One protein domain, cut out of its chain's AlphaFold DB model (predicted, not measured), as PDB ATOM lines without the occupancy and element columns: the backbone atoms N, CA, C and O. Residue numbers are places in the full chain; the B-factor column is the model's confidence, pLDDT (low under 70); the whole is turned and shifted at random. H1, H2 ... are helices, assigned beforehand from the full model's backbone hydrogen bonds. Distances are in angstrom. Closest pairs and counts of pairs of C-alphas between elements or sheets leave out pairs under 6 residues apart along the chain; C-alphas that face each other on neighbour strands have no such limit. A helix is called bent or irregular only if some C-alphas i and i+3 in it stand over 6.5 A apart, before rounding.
ATOM      1  N   TYR A   8      -2.294  69.038  31.471       70.44
ATOM      2  CA  TYR A   8      -1.076  69.308  30.698       70.44
ATOM      3  C   TYR A   8       0.195  68.809  31.386       70.44
ATOM      4  O   TYR A   8       1.058  68.244  30.723       70.44
ATOM      5  N   LEU A   9       0.306  68.970  32.708       71.75
ATOM      6  CA  LEU A   9       1.441  68.443  33.468       71.75
ATOM      7  C   LEU A   9       1.450  66.912  33.441       71.75
ATOM      8  O   LEU A   9       2.495  66.316  33.212       71.75
ATOM      9  N   GLN A  10       0.293  66.275  33.626       65.81
ATOM     10  CA  GLN A  10       0.182  64.818  33.523       65.81
ATOM     11  C   GLN A  10       0.516  64.311  32.110       65.81
ATOM     12  O   GLN A  10       1.268  63.349  31.967       65.81
ATOM     13  N   PHE A  11       0.028  64.992  31.071       69.12
ATOM     14  CA  PHE A  11       0.357  64.690  29.680       69.12
ATOM     15  C   PHE A  11       1.862  64.842  29.397       69.12
ATOM     16  O   PHE A  11       2.480  63.934  28.844       69.12
ATOM     17  N   MET A  12       2.485  65.938  29.848       75.12
ATOM     18  CA  MET A  12       3.936  66.135  29.740       75.12
ATOM     19  C   MET A  12       4.727  65.045  30.468       75.12
ATOM     20  O   MET A  12       5.731  64.577  29.941       75.12
ATOM     21  N   LEU A  13       4.286  64.624  31.656       73.94
ATOM     22  CA  LEU A  13       4.945  63.561  32.415       73.94
ATOM     23  C   LEU A  13       4.885  62.212  31.690       73.94
ATOM     24  O   LEU A  13       5.869  61.477  31.719       73.94
ATOM     25  N   VAL A  14       3.784  61.899  31.002       70.25
ATOM     26  CA  VAL A  14       3.686  60.659  30.216       70.25
ATOM     27  C   VAL A  14       4.530  60.711  28.950       70.25
ATOM     28  O   VAL A  14       5.224  59.737  28.665       70.25
ATOM     29  N   LEU A  15       4.586  61.849  28.254       74.56
ATOM     30  CA  LEU A  15       5.522  62.022  27.139       74.56
ATOM     31  C   LEU A  15       6.984  61.896  27.592       74.56
ATOM     32  O   LEU A  15       7.777  61.230  26.929       74.56
ATOM     33  N   LEU A  16       7.337  62.486  28.738       77.69
ATOM     34  CA  LEU A  16       8.674  62.369  29.326       77.69
ATOM     35  C   LEU A  16       9.000  60.928  29.730       77.69
ATOM     36  O   LEU A  16      10.116  60.472  29.491       77.69
ATOM     37  N   ALA A  17       8.041  60.197  30.304       72.62
ATOM     38  CA  ALA A  17       8.216  58.793  30.658       72.62
ATOM     39  C   ALA A  17       8.391  57.911  29.413       72.62
ATOM     40  O   ALA A  17       9.329  57.119  29.358       72.62
ATOM     41  N   ALA A  18       7.552  58.086  28.388       71.25
ATOM     42  CA  ALA A  18       7.681  57.382  27.113       71.25
ATOM     43  C   ALA A  18       9.039  57.655  26.449       71.25
ATOM     44  O   ALA A  18       9.726  56.724  26.029       71.25
ATOM     45  N   TRP A  19       9.464  58.921  26.424       79.06
ATOM     46  CA  TRP A  19      10.771  59.324  25.912       79.06
ATOM     47  C   TRP A  19      11.918  58.684  26.703       79.06
ATOM     48  O   TRP A  19      12.837  58.132  26.100       79.06
ATOM     49  N   ALA A  20      11.849  58.695  28.038       80.88
ATOM     50  CA  ALA A  20      12.872  58.110  28.901       80.88
ATOM     51  C   ALA A  20      12.975  56.585  28.740       80.88
ATOM     52  O   ALA A  20      14.080  56.048  28.741       80.88
ATOM     53  N   ILE A  21      11.850  55.887  28.562       78.69
ATOM     54  CA  ILE A  21      11.832  54.434  28.343       78.69
ATOM     55  C   ILE A  21      12.374  54.091  26.949       78.69
ATOM     56  O   ILE A  21      13.177  53.169  26.825       78.69
ATOM     57  N   ALA A  22      12.002  54.850  25.913       73.50
ATOM     58  CA  ALA A  22      12.534  54.662  24.563       73.50
ATOM     59  C   ALA A  22      14.053  54.906  24.511       73.50
ATOM     60  O   ALA A  22      14.802  54.089  23.973       73.50
ATOM     61  N   TRP A  23      14.531  55.985  25.139       79.31
ATOM     62  CA  TRP A  23      15.966  56.251  25.272       79.31
ATOM     63  C   TRP A  23      16.679  55.211  26.128       79.31
ATOM     64  O   TRP A  23      17.780  54.801  25.771       79.31
ATOM     65  N   GLY A  24      16.060  54.748  27.214       80.44
ATOM     66  CA  GLY A  24      16.581  53.669  28.047       80.44
ATOM     67  C   GLY A  24      16.749  52.370  27.262       80.44
ATOM     68  O   GLY A  24      17.808  51.751  27.330       80.44
ATOM     69  N   ALA A  25      15.763  52.002  26.440       78.38
ATOM     70  CA  ALA A  25      15.847  50.847  25.553       78.38
ATOM     71  C   ALA A  25      16.982  51.005  24.526       78.38
ATOM     72  O   ALA A  25      17.809  50.103  24.392       78.38
ATOM     73  N   MET A  26      17.094  52.161  23.860       74.62
ATOM     74  CA  MET A  26      18.199  52.423  22.924       74.62
ATOM     75  C   MET A  26      19.569  52.416  23.613       74.62
ATOM     76  O   MET A  26      20.529  51.873  23.068       74.62
ATOM     77  N   PHE A  27      19.666  52.971  24.822       80.75
ATOM     78  CA  PHE A  27      20.888  52.963  25.619       80.75
ATOM     79  C   PHE A  27      21.297  51.539  25.994       80.75
ATOM     80  O   PHE A  27      22.441  51.164  25.756       80.75
ATOM     81  N   VAL A  28      20.374  50.722  26.514       81.00
ATOM     82  CA  VAL A  28      20.626  49.311  26.858       81.00
ATOM     83  C   VAL A  28      21.046  48.516  25.623       81.00
ATOM     84  O   VAL A  28      21.996  47.737  25.693       81.00
ATOM     85  N   MET A  29      20.406  48.764  24.479       79.38
ATOM     86  CA  MET A  29      20.789  48.164  23.202       79.38
ATOM     87  C   MET A  29      22.224  48.555  22.816       79.38
ATOM     88  O   MET A  29      23.030  47.689  22.481       79.38
ATOM     89  N   GLY A  30      22.576  49.839  22.939       75.69
ATOM     90  CA  GLY A  30      23.928  50.346  22.695       75.69
ATOM     91  C   GLY A  30      24.973  49.773  23.658       75.69
ATOM     92  O   GLY A  30      26.054  49.383  23.223       75.69
ATOM     93  N   GLN A  31      24.652  49.641  24.948       75.44
ATOM     94  CA  GLN A  31      25.541  49.009  25.927       75.44
ATOM     95  C   GLN A  31      25.745  47.525  25.623       75.44
ATOM     96  O   GLN A  31      26.869  47.042  25.702       75.44
ATOM     97  N   ALA A  32      24.700  46.808  25.210       76.44
ATOM     98  CA  ALA A  32      24.831  45.418  24.788       76.44
ATOM     99  C   ALA A  32      25.747  45.282  23.557       76.44
ATOM    100  O   ALA A  32      26.574  44.376  23.508       76.44
ATOM    101  N   VAL A  33      25.674  46.212  22.600       76.06
ATOM    102  CA  VAL A  33      26.605  46.255  21.458       76.06
ATOM    103  C   VAL A  33      28.046  46.504  21.918       76.06
ATOM    104  O   VAL A  33      28.965  45.868  21.409       76.06
ATOM    105  N   LEU A  34      28.265  47.392  22.892       77.38
ATOM    106  CA  LEU A  34      29.602  47.664  23.432       77.38
ATOM    107  C   LEU A  34      30.167  46.479  24.229       77.38
ATOM    108  O   LEU A  34      31.361  46.202  24.144       77.38
ATOM    109  N   LEU A  35      29.319  45.770  24.981       73.88
ATOM    110  CA  LEU A  35      29.725  44.680  25.872       73.88
ATOM    111  C   LEU A  35      29.976  43.363  25.124       73.88
ATOM    112  O   LEU A  35      30.916  42.637  25.436       73.88
ATOM    113  N   TYR A  36      29.126  43.053  24.142       68.44
ATOM    114  CA  TYR A  36      29.183  41.810  23.364       68.44
ATOM    115  C   TYR A  36      29.840  42.001  21.984       68.44
ATOM    116  O   TYR A  36      29.997  41.039  21.229       68.44
ATOM    117  N   GLY A  37      30.255  43.232  21.666       65.81
ATOM    118  CA  GLY A  37      30.870  43.626  20.401       65.81
ATOM    119  C   GLY A  37      29.880  43.706  19.233       65.81
ATOM    120  O   GLY A  37      28.711  43.338  19.342       65.81
ATOM    121  N   LEU A  38      30.376  44.131  18.066       66.12
ATOM    122  CA  LEU A  38      29.681  44.061  16.766       66.12
ATOM    123  C   LEU A  38      29.777  42.649  16.143       66.12
ATOM    124  O   LEU A  38      29.946  42.492  14.936       66.12
ATOM    125  N   GLY A  39      29.767  41.613  16.985       65.06
ATOM    126  CA  GLY A  39      29.895  40.221  16.571       65.06
ATOM    127  C   GLY A  39      28.647  39.661  15.878       65.06
ATOM    128  O   GLY A  39      27.607  40.300  15.754       65.06
ATOM    129  N   LYS A  40      28.724  38.396  15.449       65.38
ATOM    130  CA  LYS A  40      27.653  37.739  14.672       65.38
ATOM    131  C   LYS A  40      26.289  37.692  15.385       65.38
ATOM    132  O   LYS A  40      25.262  37.664  14.712       65.38
ATOM    133  N   ASN A  41      26.282  37.742  16.722       71.62
ATOM    134  CA  ASN A  41      25.095  37.550  17.567       71.62
ATOM    135  C   ASN A  41      24.609  38.828  18.276       71.62
ATOM    136  O   ASN A  41      23.734  38.764  19.140       71.62
ATOM    137  N   THR A  42      25.136  39.997  17.904       76.94
ATOM    138  CA  THR A  42      24.816  41.285  18.542       76.94
ATOM    139  C   THR A  42      23.322  41.606  18.534       76.94
ATOM    140  O   THR A  42      22.804  42.095  19.533       76.94
ATOM    141  N   LEU A  43      22.601  41.281  17.456       76.69
ATOM    142  CA  LEU A  43      21.143  41.463  17.365       76.69
ATOM    143  C   LEU A  43      20.393  40.716  18.475       76.69
ATOM    144  O   LEU A  43      19.524  41.284  19.129       76.69
ATOM    145  N   PHE A  44      20.764  39.461  18.729       78.81
ATOM    146  CA  PHE A  44      20.116  38.647  19.753       78.81
ATOM    147  C   PHE A  44      20.400  39.172  21.160       78.81
ATOM    148  O   PHE A  44      19.473  39.379  21.940       78.81
ATOM    149  N   PHE A  45      21.669  39.442  21.483       79.56
ATOM    150  CA  PHE A  45      22.037  39.932  22.815       79.56
ATOM    151  C   PHE A  45      21.491  41.329  23.100       79.56
ATOM    152  O   PHE A  45      21.059  41.602  24.217       79.56
ATOM    153  N   SER A  46      21.462  42.201  22.093       80.50
ATOM    154  CA  SER A  46      20.947  43.559  22.245       80.50
ATOM    155  C   SER A  46      19.431  43.581  22.444       80.50
ATOM    156  O   SER A  46      18.965  44.170  23.420       80.50
ATOM    157  N   HIS A  47      18.656  42.851  21.637       80.38
ATOM    158  CA  HIS A  47      17.217  42.715  21.869       80.38
ATOM    159  C   HIS A  47      16.885  41.931  23.143       80.38
ATOM    160  O   HIS A  47      15.899  42.253  23.804       80.38
ATOM    161  N   GLY A  48      17.704  40.950  23.526       81.06
ATOM    162  CA  GLY A  48      17.558  40.232  24.792       81.06
ATOM    163  C   GLY A  48      17.784  41.139  26.005       81.06
ATOM    164  O   GLY A  48      16.996  41.114  26.948       81.06
ATOM    165  N   ALA A  49      18.807  41.996  25.969       84.50
ATOM    166  CA  ALA A  49      19.065  42.977  27.022       84.50
ATOM    167  C   ALA A  49      17.924  43.999  27.135       84.50
ATOM    168  O   ALA A  49      17.475  44.308  28.241       84.50
ATOM    169  N   VAL A  50      17.410  44.475  25.995       85.06
ATOM    170  CA  VAL A  50      16.231  45.351  25.953       85.06
ATOM    171  C   VAL A  50      15.007  44.651  26.541       85.06
ATOM    172  O   VAL A  50      14.302  45.269  27.334       85.06
ATOM    173  N   LEU A  51      14.789  43.367  26.247       82.00
ATOM    174  CA  LEU A  51      13.677  42.604  26.818       82.00
ATOM    175  C   LEU A  51      13.759  42.542  28.341       82.00
ATOM    176  O   LEU A  51      12.774  42.821  29.019       82.00
ATOM    177  N   VAL A  52      14.933  42.229  28.896       84.50
ATOM    178  CA  VAL A  52      15.136  42.201  30.354       84.50
ATOM    179  C   VAL A  52      14.859  43.574  30.969       84.50
ATOM    180  O   VAL A  52      14.144  43.669  31.966       84.50
ATOM    181  N   TYR A  53      15.369  44.644  30.356       86.12
ATOM    182  CA  TYR A  53      15.097  46.013  30.792       86.12
ATOM    183  C   TYR A  53      13.595  46.337  30.773       86.12
ATOM    184  O   TYR A  53      13.048  46.790  31.781       86.12
ATOM    185  N   LEU A  54      12.913  46.061  29.660       82.31
ATOM    186  CA  LEU A  54      11.488  46.339  29.501       82.31
ATOM    187  C   LEU A  54      10.627  45.495  30.441       82.31
ATOM    188  O   LEU A  54       9.645  46.009  30.965       82.31
ATOM    189  N   LEU A  55      11.006  44.247  30.725       81.12
ATOM    190  CA  LEU A  55      10.335  43.421  31.730       81.12
ATOM    191  C   LEU A  55      10.464  44.029  33.130       81.12
ATOM    192  O   LEU A  55       9.470  44.103  33.851       81.12
ATOM    193  N   CYS A  56      11.645  44.524  33.509       83.50
ATOM    194  CA  CYS A  56      11.827  45.235  34.777       83.50
ATOM    195  C   CYS A  56      10.941  46.485  34.855       83.50
ATOM    196  O   CYS A  56      10.218  46.667  35.837       83.50
ATOM    197  N   VAL A  57      10.945  47.315  33.806       81.81
ATOM    198  CA  VAL A  57      10.090  48.510  33.715       81.81
ATOM    199  C   VAL A  57       8.615  48.126  33.804       81.81
ATOM    200  O   VAL A  57       7.880  48.708  34.599       81.81
ATOM    201  N   PHE A  58       8.186  47.113  33.050       78.00
ATOM    202  CA  PHE A  58       6.809  46.633  33.024       78.00
ATOM    203  C   PHE A  58       6.350  46.117  34.391       78.00
ATOM    204  O   PHE A  58       5.255  46.455  34.836       78.00
ATOM    205  N   LEU A  59       7.176  45.342  35.100       78.25
ATOM    206  CA  LEU A  59       6.836  44.823  36.429       78.25
ATOM    207  C   LEU A  59       6.714  45.941  37.474       78.25
ATOM    208  O   LEU A  59       5.788  45.915  38.288       78.25
ATOM    209  N   VAL A  60       7.608  46.936  37.436       81.12
ATOM    210  CA  VAL A  60       7.532  48.120  38.306       81.12
ATOM    211  C   VAL A  60       6.287  48.942  37.976       81.12
ATOM    212  O   VAL A  60       5.499  49.250  38.872       81.12
ATOM    213  N   TYR A  61       6.060  49.233  36.695       73.94
ATOM    214  CA  TYR A  61       4.885  49.956  36.213       73.94
ATOM    215  C   TYR A  61       3.586  49.259  36.633       73.94
ATOM    216  O   TYR A  61       2.685  49.884  37.194       73.94
ATOM    217  N   ARG A  62       3.522  47.935  36.473       72.25
ATOM    218  CA  ARG A  62       2.387  47.118  36.902       72.25
ATOM    219  C   ARG A  62       2.127  47.234  38.398       72.25
ATOM    220  O   ARG A  62       0.983  47.343  38.831       72.25
ATOM    221  N   ARG A  63       3.181  47.132  39.210       78.56
ATOM    222  CA  ARG A  63       3.049  47.096  40.670       78.56
ATOM    223  C   ARG A  63       2.549  48.423  41.240       78.56
ATOM    224  O   ARG A  63       1.821  48.388  42.232       78.56
ATOM    225  N   TRP A  64       2.968  49.541  40.649       70.88
ATOM    226  CA  TRP A  64       2.854  50.865  41.267       70.88
ATOM    227  C   TRP A  64       1.993  51.868  40.496       70.88
ATOM    228  O   TRP A  64       1.534  52.828  41.107       70.88
ATOM    229  N   VAL A  65       1.768  51.671  39.194       69.94
ATOM    230  CA  VAL A  65       1.030  52.624  38.347       69.94
ATOM    231  C   VAL A  65      -0.302  52.043  37.895       69.94
ATOM    232  O   VAL A  65      -1.349  52.614  38.182       69.94
ATOM    233  N   ALA A  66      -0.278  50.892  37.224       66.88
ATOM    234  CA  ALA A  66      -1.482  50.264  36.692       66.88
ATOM    235  C   ALA A  66      -1.422  48.744  36.911       66.88
ATOM    236  O   ALA A  66      -0.672  48.071  36.203       66.88
ATOM    237  N   PRO A  67      -2.189  48.172  37.861       63.78
ATOM    238  CA  PRO A  67      -2.217  46.731  38.091       63.78
ATOM    239  C   PRO A  67      -2.903  46.019  36.919       63.78
ATOM    240  O   PRO A  67      -4.094  45.727  36.944       63.78
ATOM    241  N   LEU A  68      -2.131  45.750  35.870       62.50
ATOM    242  CA  LEU A  68      -2.583  45.043  34.678       62.50
ATOM    243  C   LEU A  68      -2.555  43.519  34.918       62.50
ATOM    244  O   LEU A  68      -1.627  43.007  35.571       62.50
ATOM    245  N   PRO A  69      -3.544  42.768  34.399       57.00
ATOM    246  CA  PRO A  69      -3.496  41.312  34.384       57.00
ATOM    247  C   PRO A  69      -2.376  40.830  33.446       57.00
ATOM    248  O   PRO A  69      -2.269  41.262  32.302       57.00
ATOM    249  N   VAL A  70      -1.527  39.923  33.947       55.41
ATOM    250  CA  VAL A  70      -0.359  39.371  33.217       55.41
ATOM    251  C   VAL A  70      -0.791  38.563  31.990       55.41
ATOM    252  O   VAL A  70      -0.085  38.511  30.989       55.41
ATOM    253  N   VAL A  71      -1.966  37.943  32.076       48.66
ATOM    254  CA  VAL A  71      -2.531  37.044  31.073       48.66
ATOM    255  C   VAL A  71      -3.807  37.703  30.555       48.66
ATOM    256  O   VAL A  71      -4.712  37.971  31.341       48.66
ATOM    257  N   GLY A  72      -3.862  38.029  29.262       50.19
ATOM    258  CA  GLY A  72      -5.043  38.616  28.614       50.19
ATOM    259  C   GLY A  72      -4.744  39.800  27.690       50.19
ATOM    260  O   GLY A  72      -5.220  39.806  26.561       50.19
ATOM    261  N   GLN A  73      -3.948  40.785  28.131       51.84
ATOM    262  CA  GLN A  73      -3.676  42.005  27.341       51.84
ATOM    263  C   GLN A  73      -2.366  41.965  26.541       51.84
ATOM    264  O   GLN A  73      -2.358  42.412  25.400       51.84
ATOM    265  N   LEU A  74      -1.287  41.390  27.092       47.78
ATOM    266  CA  LEU A  74      -0.058  41.076  26.334       47.78
ATOM    267  C   LEU A  74      -0.201  39.790  25.510       47.78
ATOM    268  O   LEU A  74       0.510  39.575  24.536       47.78
ATOM    269  N   SER A  75      -1.145  38.926  25.888       50.59
ATOM    270  CA  SER A  75      -1.504  37.723  25.141       50.59
ATOM    271  C   SER A  75      -2.505  38.045  24.037       50.59
ATOM    272  O   SER A  75      -3.480  37.310  23.855       50.59
ATOM    273  N   ASN A  76      -2.317  39.159  23.328       54.50
ATOM    274  CA  ASN A  76      -3.054  39.351  22.098       54.50
ATOM    275  C   ASN A  76      -2.534  38.281  21.137       54.50
ATOM    276  O   ASN A  76      -1.482  38.429  20.521       54.50
ATOM    277  N   VAL A  77      -3.236  37.147  21.096       53.16
ATOM    278  CA  VAL A  77      -2.842  35.946  20.352       53.16
ATOM    279  C   VAL A  77      -2.527  36.316  18.898       53.16
ATOM    280  O   VAL A  77      -1.639  35.731  18.291       53.16
ATOM    281  N   GLY A  78      -3.177  37.366  18.376       56.03
ATOM    282  CA  GLY A  78      -2.921  37.950  17.063       56.03
ATOM    283  C   GLY A  78      -1.492  38.451  16.829       56.03
ATOM    284  O   GLY A  78      -0.998  38.285  15.722       56.03
ATOM    285  N   ALA A  79      -0.798  39.005  17.830       59.34
ATOM    286  CA  ALA A  79       0.590  39.459  17.676       59.34
ATOM    287  C   ALA A  79       1.554  38.272  17.524       59.34
ATOM    288  O   ALA A  79       2.388  38.262  16.623       59.34
ATOM    289  N   LEU A  80       1.375  37.224  18.337       60.91
ATOM    290  CA  LEU A  80       2.132  35.974  18.202       60.91
ATOM    291  C   LEU A  80       1.821  35.254  16.881       60.91
ATOM    292  O   LEU A  80       2.728  34.707  16.256       60.91
ATOM    293  N   TRP A  81       0.568  35.296  16.414       64.81
ATOM    294  CA  TRP A  81       0.194  34.771  15.098       64.81
ATOM    295  C   TRP A  81       0.785  35.582  13.944       64.81
ATOM    296  O   TRP A  81       1.228  34.981  12.973       64.81
ATOM    297  N   LEU A  82       0.837  36.913  14.042       64.12
ATOM    298  CA  LEU A  82       1.482  37.790  13.056       64.12
ATOM    299  C   LEU A  82       2.985  37.529  12.969       64.12
ATOM    300  O   LEU A  82       3.524  37.409  11.873       64.12
ATOM    301  N   VAL A  83       3.635  37.371  14.122       66.56
ATOM    302  CA  VAL A  83       5.032  36.941  14.232       66.56
ATOM    303  C   VAL A  83       5.244  35.587  13.558       66.56
ATOM    304  O   VAL A  83       6.136  35.444  12.722       66.56
ATOM    305  N   GLY A  84       4.402  34.600  13.883       69.25
ATOM    306  CA  GLY A  84       4.461  33.270  13.282       69.25
ATOM    307  C   GLY A  84       4.227  33.304  11.771       69.25
ATOM    308  O   GLY A  84       4.966  32.671  11.024       69.25
ATOM    309  N   ALA A  85       3.254  34.088  11.307       70.38
ATOM    310  CA  ALA A  85       2.945  34.258   9.892       70.38
ATOM    311  C   ALA A  85       4.107  34.915   9.135       70.38
ATOM    312  O   ALA A  85       4.492  34.428   8.077       70.38
ATOM    313  N   MET A  86       4.715  35.962   9.697       68.06
ATOM    314  CA  MET A  86       5.900  36.605   9.127       68.06
ATOM    315  C   MET A  86       7.085  35.641   9.046       68.06
ATOM    316  O   MET A  86       7.712  35.538   7.995       68.06
ATOM    317  N   ALA A  87       7.352  34.874  10.105       70.00
ATOM    318  CA  ALA A  87       8.408  33.866  10.086       70.00
ATOM    319  C   ALA A  87       8.160  32.797   9.005       70.00
ATOM    320  O   ALA A  87       9.083  32.441   8.276       70.00
ATOM    321  N   VAL A  88       6.919  32.321   8.856       78.38
ATOM    322  CA  VAL A  88       6.543  31.340   7.823       78.38
ATOM    323  C   VAL A  88       6.709  31.909   6.415       78.38
ATOM    324  O   VAL A  88       7.248  31.213   5.560       78.38
ATOM    325  N   VAL A  89       6.296  33.156   6.171       75.94
ATOM    326  CA  VAL A  89       6.450  33.813   4.862       75.94
ATOM    327  C   VAL A  89       7.928  33.966   4.511       75.94
ATOM    328  O   VAL A  89       8.346  33.485   3.464       75.94
ATOM    329  N   TYR A  90       8.746  34.524   5.408       70.00
ATOM    330  CA  TYR A  90      10.172  34.744   5.139       70.00
ATOM    331  C   TYR A  90      10.968  33.442   4.979       70.00
ATOM    332  O   TYR A  90      11.836  33.344   4.111       70.00
ATOM    333  N   VAL A  91      10.683  32.422   5.797       72.62
ATOM    334  CA  VAL A  91      11.313  31.100   5.651       72.62
ATOM    335  C   VAL A  91      10.822  30.412   4.375       72.62
ATOM    336  O   VAL A  91      11.624  29.815   3.660       72.62
ATOM    337  N   GLY A  92       9.529  30.521   4.061       76.25
ATOM    338  CA  GLY A  92       8.924  29.968   2.853       76.25
ATOM    339  C   GLY A  92       9.496  30.576   1.576       76.25
ATOM    340  O   GLY A  92       9.909  29.833   0.691       76.25
ATOM    341  N   GLU A  93       9.599  31.903   1.500       72.00
ATOM    342  CA  GLU A  93      10.218  32.623   0.380       72.00
ATOM    343  C   GLU A  93      11.692  32.251   0.214       72.00
ATOM    344  O   GLU A  93      12.142  31.983  -0.901       72.00
ATOM    345  N   PHE A  94      12.441  32.151   1.316       69.88
ATOM    346  CA  PHE A  94      13.840  31.733   1.278       69.88
ATOM    347  C   PHE A  94      14.015  30.305   0.743       69.88
ATOM    348  O   PHE A  94      14.876  30.052  -0.102       69.88
ATOM    349  N   LEU A  95      13.195  29.359   1.217       74.56
ATOM    350  CA  LEU A  95      13.234  27.966   0.768       74.56
ATOM    351  C   LEU A  95      12.757  27.821  -0.682       74.56
ATOM    352  O   LEU A  95      13.366  27.078  -1.450       74.56
ATOM    353  N   LEU A  96      11.713  28.551  -1.078       75.56
ATOM    354  CA  LEU A  96      11.231  28.584  -2.456       75.56
ATOM    355  C   LEU A  96      12.300  29.143  -3.400       75.56
ATOM    356  O   LEU A  96      12.561  28.549  -4.443       75.56
ATOM    357  N   GLY A  97      12.969  30.231  -3.006       74.25
ATOM    358  CA  GLY A  97      14.069  30.815  -3.769       74.25
ATOM    359  C   GLY A  97      15.233  29.843  -3.962       74.25
ATOM    360  O   GLY A  97      15.773  29.752  -5.057       74.25
ATOM    361  N   LYS A  98      15.549  29.029  -2.944       73.25
ATOM    362  CA  LYS A  98      16.535  27.938  -3.045       73.25
ATOM    363  C   LYS A  98      16.125  26.834  -4.023       73.25
ATOM    364  O   LYS A  98      16.986  26.307  -4.716       73.25
ATOM    365  N   VAL A  99      14.848  26.448  -4.048       82.12
ATOM    366  CA  VAL A  99      14.339  25.389  -4.941       82.12
ATOM    367  C   VAL A  99      14.267  25.865  -6.391       82.12
ATOM    368  O   VAL A  99      14.525  25.088  -7.305       82.12
ATOM    369  N   LEU A 100      13.912  27.133  -6.597       84.06
ATOM    370  CA  LEU A 100      13.731  27.736  -7.918       84.06
ATOM    371  C   LEU A 100      14.992  28.432  -8.457       84.06
ATOM    372  O   LEU A 100      14.926  29.042  -9.521       84.06
ATOM    373  N   ASP A 101      16.108  28.358  -7.727       78.75
ATOM    374  CA  ASP A 101      17.378  29.037  -8.030       78.75
ATOM    375  C   ASP A 101      17.205  30.550  -8.293       78.75
ATOM    376  O   ASP A 101      17.873  31.166  -9.126       78.75
ATOM    377  N   LEU A 102      16.249  31.158  -7.582       75.75
ATOM    378  CA  LEU A 102      15.962  32.585  -7.672       75.75
ATOM    379  C   LEU A 102      17.001  33.371  -6.864       75.75
ATOM    380  O   LEU A 102      17.399  32.939  -5.776       75.75
ATOM    381  N   PRO A 103      17.419  34.555  -7.346       66.25
ATOM    382  CA  PRO A 103      18.330  35.404  -6.597       66.25
ATOM    383  C   PRO A 103      17.687  35.777  -5.259       66.25
ATOM    384  O   PRO A 103      16.591  36.335  -5.215       66.25
ATOM    385  N   ALA A 104      18.369  35.455  -4.161       66.31
ATOM    386  CA  ALA A 104      17.905  35.832  -2.837       66.31
ATOM    387  C   ALA A 104      17.842  37.362  -2.716       66.31
ATOM    388  O   ALA A 104      18.767  38.068  -3.133       66.31
ATOM    389  N   GLU A 105      16.762  37.856  -2.105       66.75
ATOM    390  CA  GLU A 105      16.603  39.258  -1.714       66.75
ATOM    391  C   GLU A 105      17.902  39.773  -1.059       66.75
ATOM    392  O   GLU A 105      18.411  39.128  -0.132       66.75
ATOM    393  N   PRO A 106      18.455  40.930  -1.479       67.69
ATOM    394  CA  PRO A 106      19.727  41.444  -0.961       67.69
ATOM    395  C   PRO A 106      19.760  41.562   0.566       67.69
ATOM    396  O   PRO A 106      20.815  41.426   1.189       67.69
ATOM    397  N   PHE A 107      18.594  41.799   1.173       68.25
ATOM    398  CA  PHE A 107      18.403  41.777   2.616       68.25
ATOM    399  C   PHE A 107      18.655  40.390   3.219       68.25
ATOM    400  O   PHE A 107      19.460  40.281   4.138       68.25
ATOM    401  N   MET A 108      18.040  39.330   2.684       66.06
ATOM    402  CA  MET A 108      18.199  37.948   3.167       66.06
ATOM    403  C   MET A 108      19.640  37.468   3.005       66.06
ATOM    404  O   MET A 108      20.196  36.829   3.899       66.06
ATOM    405  N   THR A 109      20.279  37.850   1.900       68.06
ATOM    406  CA  THR A 109      21.694  37.573   1.653       68.06
ATOM    407  C   THR A 109      22.565  38.282   2.688       68.06
ATOM    408  O   THR A 109      23.398  37.644   3.309       68.06
ATOM    409  N   LYS A 110      22.326  39.560   3.004       68.81
ATOM    410  CA  LYS A 110      23.041  40.238   4.105       68.81
ATOM    411  C   LYS A 110      22.745  39.640   5.482       68.81
ATOM    412  O   LYS A 110      23.607  39.670   6.359       68.81
ATOM    413  N   LEU A 111      21.528  39.146   5.698       66.31
ATOM    414  CA  LEU A 111      21.094  38.650   6.999       66.31
ATOM    415  C   LEU A 111      21.642  37.252   7.302       66.31
ATOM    416  O   LEU A 111      21.877  36.955   8.476       66.31
ATOM    417  N   PHE A 112      21.842  36.421   6.274       69.69
ATOM    418  CA  PHE A 112      22.154  34.995   6.415       69.69
ATOM    419  C   PHE A 112      23.397  34.512   5.665       69.69
ATOM    420  O   PHE A 112      23.906  33.447   6.021       69.69
ATOM    421  N   ALA A 113      23.899  35.233   4.656       64.75
ATOM    422  CA  ALA A 113      25.135  34.828   3.990       64.75
ATOM    423  C   ALA A 113      26.271  34.806   5.020       64.75
ATOM    424  O   ALA A 113      26.394  35.697   5.860       64.75
ATOM    425  N   ASP A 114      27.049  33.727   4.993       69.19
ATOM    426  CA  ASP A 114      28.209  33.489   5.861       69.19
ATOM    427  C   ASP A 114      27.905  33.261   7.360       69.19
ATOM    428  O   ASP A 114      28.815  33.249   8.208       69.19
ATOM    429  N   LYS A 115      26.633  33.021   7.709       70.75
ATOM    430  CA  LYS A 115      26.217  32.618   9.059       70.75
ATOM    431  C   LYS A 115      26.125  31.102   9.206       70.75
ATOM    432  O   LYS A 115      25.644  30.394   8.324       70.75
ATOM    433  N   SER A 116      26.565  30.607  10.361       78.19
ATOM    434  CA  SER A 116      26.333  29.214  10.742       78.19
ATOM    435  C   SER A 116      24.846  28.990  11.051       78.19
ATOM    436  O   SER A 116      24.132  29.937  11.378       78.19
ATOM    437  N   ILE A 117      24.365  27.743  10.983       74.12
ATOM    438  CA  ILE A 117      22.967  27.407  11.322       74.12
ATOM    439  C   ILE A 117      22.558  27.962  12.709       74.12
ATOM    440  O   ILE A 117      21.493  28.578  12.798       74.12
ATOM    441  N   PRO A 118      23.379  27.845  13.776       74.62
ATOM    442  CA  PRO A 118      23.091  28.486  15.062       74.62
ATOM    443  C   PRO A 118      22.915  30.011  14.987       74.62
ATOM    444  O   PRO A 118      21.991  30.550  15.594       74.62
ATOM    445  N   ASP A 119      23.753  30.709  14.218       74.44
ATOM    446  CA  ASP A 119      23.676  32.172  14.081       74.44
ATOM    447  C   ASP A 119      22.427  32.602  13.293       74.44
ATOM    448  O   ASP A 119      21.823  33.639  13.581       74.44
ATOM    449  N   VAL A 120      22.006  31.795  12.310       75.81
ATOM    450  CA  VAL A 120      20.738  31.983  11.589       75.81
ATOM    451  C   VAL A 120      19.566  31.859  12.560       75.81
ATOM    452  O   VAL A 120      18.720  32.751  12.599       75.81
ATOM    453  N   ILE A 121      19.547  30.819  13.400       76.94
ATOM    454  CA  ILE A 121      18.502  30.621  14.417       76.94
ATOM    455  C   ILE A 121      18.458  31.808  15.384       76.94
ATOM    456  O   ILE A 121      17.389  32.375  15.594       76.94
ATOM    457  N   LEU A 122      19.600  32.238  15.926       79.94
ATOM    458  CA  LEU A 122      19.662  33.393  16.830       79.94
ATOM    459  C   LEU A 122      19.166  34.682  16.166       79.94
ATOM    460  O   LEU A 122      18.456  35.466  16.792       79.94
ATOM    461  N   THR A 123      19.496  34.884  14.891       77.06
ATOM    462  CA  THR A 123      19.020  36.038  14.117       77.06
ATOM    463  C   THR A 123      17.501  35.992  13.935       77.06
ATOM    464  O   THR A 123      16.834  36.999  14.157       77.06
ATOM    465  N   LEU A 124      16.941  34.828  13.595       77.81
ATOM    466  CA  LEU A 124      15.494  34.640  13.459       77.81
ATOM    467  C   LEU A 124      14.765  34.850  14.793       77.81
ATOM    468  O   LEU A 124      13.747  35.536  14.825       77.81
ATOM    469  N   LEU A 125      15.305  34.328  15.900       79.44
ATOM    470  CA  LEU A 125      14.761  34.558  17.242       79.44
ATOM    471  C   LEU A 125      14.785  36.047  17.609       79.44
ATOM    472  O   LEU A 125      13.820  36.560  18.170       79.44
ATOM    473  N   ALA A 126      15.864  36.758  17.277       80.38
ATOM    474  CA  ALA A 126      15.970  38.186  17.544       80.38
ATOM    475  C   ALA A 126      14.930  38.998  16.756       80.38
ATOM    476  O   ALA A 126      14.223  39.815  17.343       80.38
ATOM    477  N   VAL A 127      14.818  38.745  15.448       78.12
ATOM    478  CA  VAL A 127      13.968  39.520  14.530       78.12
ATOM    479  C   VAL A 127      12.491  39.194  14.699       78.12
ATOM    480  O   VAL A 127      11.675  40.106  14.748       78.12
ATOM    481  N   PHE A 128      12.130  37.914  14.787       75.62
ATOM    482  CA  PHE A 128      10.724  37.520  14.804       75.62
ATOM    483  C   PHE A 128      10.155  37.398  16.210       75.62
ATOM    484  O   PHE A 128       8.958  37.565  16.373       75.62
ATOM    485  N   ILE A 129      10.963  37.149  17.242       75.31
ATOM    486  CA  ILE A 129      10.435  36.954  18.600       75.31
ATOM    487  C   ILE A 129      10.810  38.120  19.506       75.31
ATOM    488  O   ILE A 129       9.925  38.797  20.022       75.31
ATOM    489  N   LEU A 130      12.104  38.379  19.702       76.56
ATOM    490  CA  LEU A 130      12.539  39.360  20.699       76.56
ATOM    491  C   LEU A 130      12.149  40.793  20.324       76.56
ATOM    492  O   LEU A 130      11.631  41.506  21.179       76.56
ATOM    493  N   ALA A 131      12.367  41.221  19.078       75.75
ATOM    494  CA  ALA A 131      12.001  42.569  18.647       75.75
ATOM    495  C   ALA A 131      10.478  42.822  18.747       75.75
ATOM    496  O   ALA A 131      10.104  43.773  19.434       75.75
ATOM    497  N   PRO A 132       9.592  41.946  18.232       74.00
ATOM    498  CA  PRO A 132       8.148  42.127  18.385       74.00
ATOM    499  C   PRO A 132       7.667  42.062  19.839       74.00
ATOM    500  O   PRO A 132       6.779  42.819  20.223       74.00
ATOM    501  N   LEU A 133       8.262  41.208  20.681       74.81
ATOM    502  CA  LEU A 133       7.946  41.188  22.115       74.81
ATOM    503  C   LEU A 133       8.353  42.492  22.809       74.81
ATOM    504  O   LEU A 133       7.595  43.010  23.628       74.81
ATOM    505  N   ASN A 134       9.527  43.032  22.476       78.00
ATOM    506  CA  ASN A 134       9.984  44.319  22.992       78.00
ATOM    507  C   ASN A 134       9.029  45.446  22.592       78.00
ATOM    508  O   ASN A 134       8.637  46.242  23.444       78.00
ATOM    509  N   GLU A 135       8.627  45.489  21.323       77.25
ATOM    510  CA  GLU A 135       7.660  46.464  20.815       77.25
ATOM    511  C   GLU A 135       6.309  46.342  21.527       77.25
ATOM    512  O   GLU A 135       5.772  47.341  21.998       77.25
ATOM    513  N   GLU A 136       5.777  45.131  21.689       77.50
ATOM    514  CA  GLU A 136       4.480  44.917  22.335       77.50
ATOM    515  C   GLU A 136       4.504  45.310  23.826       77.50
ATOM    516  O   GLU A 136       3.585  45.981  24.308       77.50
ATOM    517  N   ILE A 137       5.570  44.970  24.564       74.44
ATOM    518  CA  ILE A 137       5.734  45.384  25.970       74.44
ATOM    519  C   ILE A 137       5.868  46.906  26.072       74.44
ATOM    520  O   ILE A 137       5.234  47.519  26.932       74.44
ATOM    521  N   LEU A 138       6.663  47.522  25.197       76.62
ATOM    522  CA  LEU A 138       6.881  48.964  25.197       76.62
ATOM    523  C   LEU A 138       5.593  49.721  24.854       76.62
ATOM    524  O   LEU A 138       5.127  50.544  25.645       76.62
ATOM    525  N   PHE A 139       5.002  49.428  23.697       74.06
ATOM    526  CA  PHE A 139       3.860  50.170  23.181       74.06
ATOM    527  C   PHE A 139       2.581  49.828  23.928       74.06
ATOM    528  O   PHE A 139       1.917  50.729  24.431       74.06
ATOM    529  N   ARG A 140       2.217  48.548  24.033       73.25
ATOM    530  CA  ARG A 140       0.949  48.170  24.671       73.25
ATOM    531  C   ARG A 140       1.087  48.014  26.167       73.25
ATOM    532  O   ARG A 140       0.245  48.515  26.904       73.25
ATOM    533  N   GLY A 141       2.137  47.331  26.615       69.31
ATOM    534  CA  GLY A 141       2.353  47.063  28.033       69.31
ATOM    535  C   GLY A 141       2.516  48.343  28.852       69.31
ATOM    536  O   GLY A 141       1.974  48.416  29.957       69.31
ATOM    537  N   VAL A 142       3.195  49.354  28.298       71.94
ATOM    538  CA  VAL A 142       3.531  50.589  29.016       71.94
ATOM    539  C   VAL A 142       2.913  51.843  28.387       71.94
ATOM    540  O   VAL A 142       2.107  52.490  29.051       71.94
ATOM    541  N   MET A 143       3.235  52.200  27.138       73.00
ATOM    542  CA  MET A 143       2.885  53.520  26.576       73.00
ATOM    543  C   MET A 143       1.372  53.748  26.422       73.00
ATOM    544  O   MET A 143       0.829  54.682  27.008       73.00
ATOM    545  N   LEU A 144       0.670  52.876  25.696       72.12
ATOM    546  CA  LEU A 144      -0.773  52.996  25.452       72.12
ATOM    547  C   LEU A 144      -1.588  52.837  26.738       72.12
ATOM    548  O   LEU A 144      -2.617  53.487  26.905       72.12
ATOM    549  N   ASN A 145      -1.126  52.003  27.672       70.44
ATOM    550  CA  ASN A 145      -1.762  51.881  28.981       70.44
ATOM    551  C   ASN A 145      -1.552  53.133  29.840       70.44
ATOM    552  O   ASN A 145      -2.474  53.535  30.551       70.44
ATOM    553  N   ALA A 146      -0.381  53.770  29.775       67.44
ATOM    554  CA  ALA A 146      -0.144  55.045  30.445       67.44
ATOM    555  C   ALA A 146      -1.079  56.129  29.891       67.44
ATOM    556  O   ALA A 146      -1.770  56.783  30.669       67.44
ATOM    557  N   GLU A 147      -1.203  56.245  28.569       63.91
ATOM    558  CA  GLU A 147      -2.142  57.170  27.920       63.91
ATOM    559  C   GLU A 147      -3.609  56.855  28.254       63.91
ATOM    560  O   GLU A 147      -4.363  57.738  28.664       63.91
ATOM    561  N   GLY A 148      -4.023  55.590  28.169       62.75
ATOM    562  CA  GLY A 148      -5.387  55.168  28.497       62.75
ATOM    563  C   GLY A 148      -5.757  55.408  29.965       62.75
ATOM    564  O   GLY A 148      -6.891  55.792  30.261       62.75
ATOM    565  N   SER A 149      -4.802  55.244  30.886       61.56
ATOM    566  CA  SER A 149      -4.989  55.549  32.311       61.56
ATOM    567  C   SER A 149      -5.137  57.045  32.598       61.56
ATOM    568  O   SER A 149      -5.712  57.397  33.623       61.56
ATOM    569  N   LEU A 150      -4.636  57.919  31.717       58.47
ATOM    570  CA  LEU A 150      -4.793  59.371  31.814       58.47
ATOM    571  C   LEU A 150      -6.129  59.844  31.239       58.47
ATOM    572  O   LEU A 150      -6.751  60.747  31.793       58.47
TER     573      LEU A 150
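AT A GLANCE: This is residues 8 to 150 of the 154 residues of a protein of Klebsiella pneumoniae (UniProt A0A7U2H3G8). A long helix, H5, runs through the middle of an elongated body, with the helical hairpin H1 and H2 packed along one side to make a three-helix bundle, and H3 on another side, meeting H5 over a short stretch. The short helix H4 sits crosswise near the first residues of H5. The printed part has 143 residues with five named helices, H1 to H5 in order, and no named strand; the class is all helix. It is loose, with a radius of gyration of the C-alphas of 18.0 A, and spans 59 by 34 by 25 A.

IN THESE COORDINATES: H1, residues 8 to 36, begins at C-alpha 8 (-1.076, 69.308, 30.698) and is 41.5 A long. H2 is residues 42 to 64, 33.0 A, and H3 residues 77 to 99, 32.3 A. H4 is residues 106 to 112. H5, residues 117 to 150, is 47.0 A long and ends at C-alpha 150 (-4.793, 59.371, 31.814); it is irregular, with C-alphas 141 and 144 7.2 A apart.

HOW THE PARTS SIT: H5 is the hub, touching H1, H2 and H3. H2 runs the same way as H5 at a shallow tilt of 26 degrees; their closest C-alphas, Phe 44 and Ala 126, are 4.7 A apart. H1 touches H5 with residues 10 to 18 alone, closest at the C-alphas of Ala 18 and Met 143, 6.2 A. H3 touches H5 with residues 83 to 87 alone, closest at the C-alphas of Val 83 and Phe 128, 5.7 A. H4 is close to H5 but not clearly touching. In H1 to H4 every O i to N i+4 pair is within hydrogen-bond range; in H5, 26 of 30.

THE WHOLE: The C-alphas farthest apart, Leu 9 and Asp 101, are 59.4 A apart. The printed part has no cut. The link H2 to H3 is long. Mean pLDDT of the printed part is 72.2, with residues 65 to 84 and 103 to 114 among those under 70.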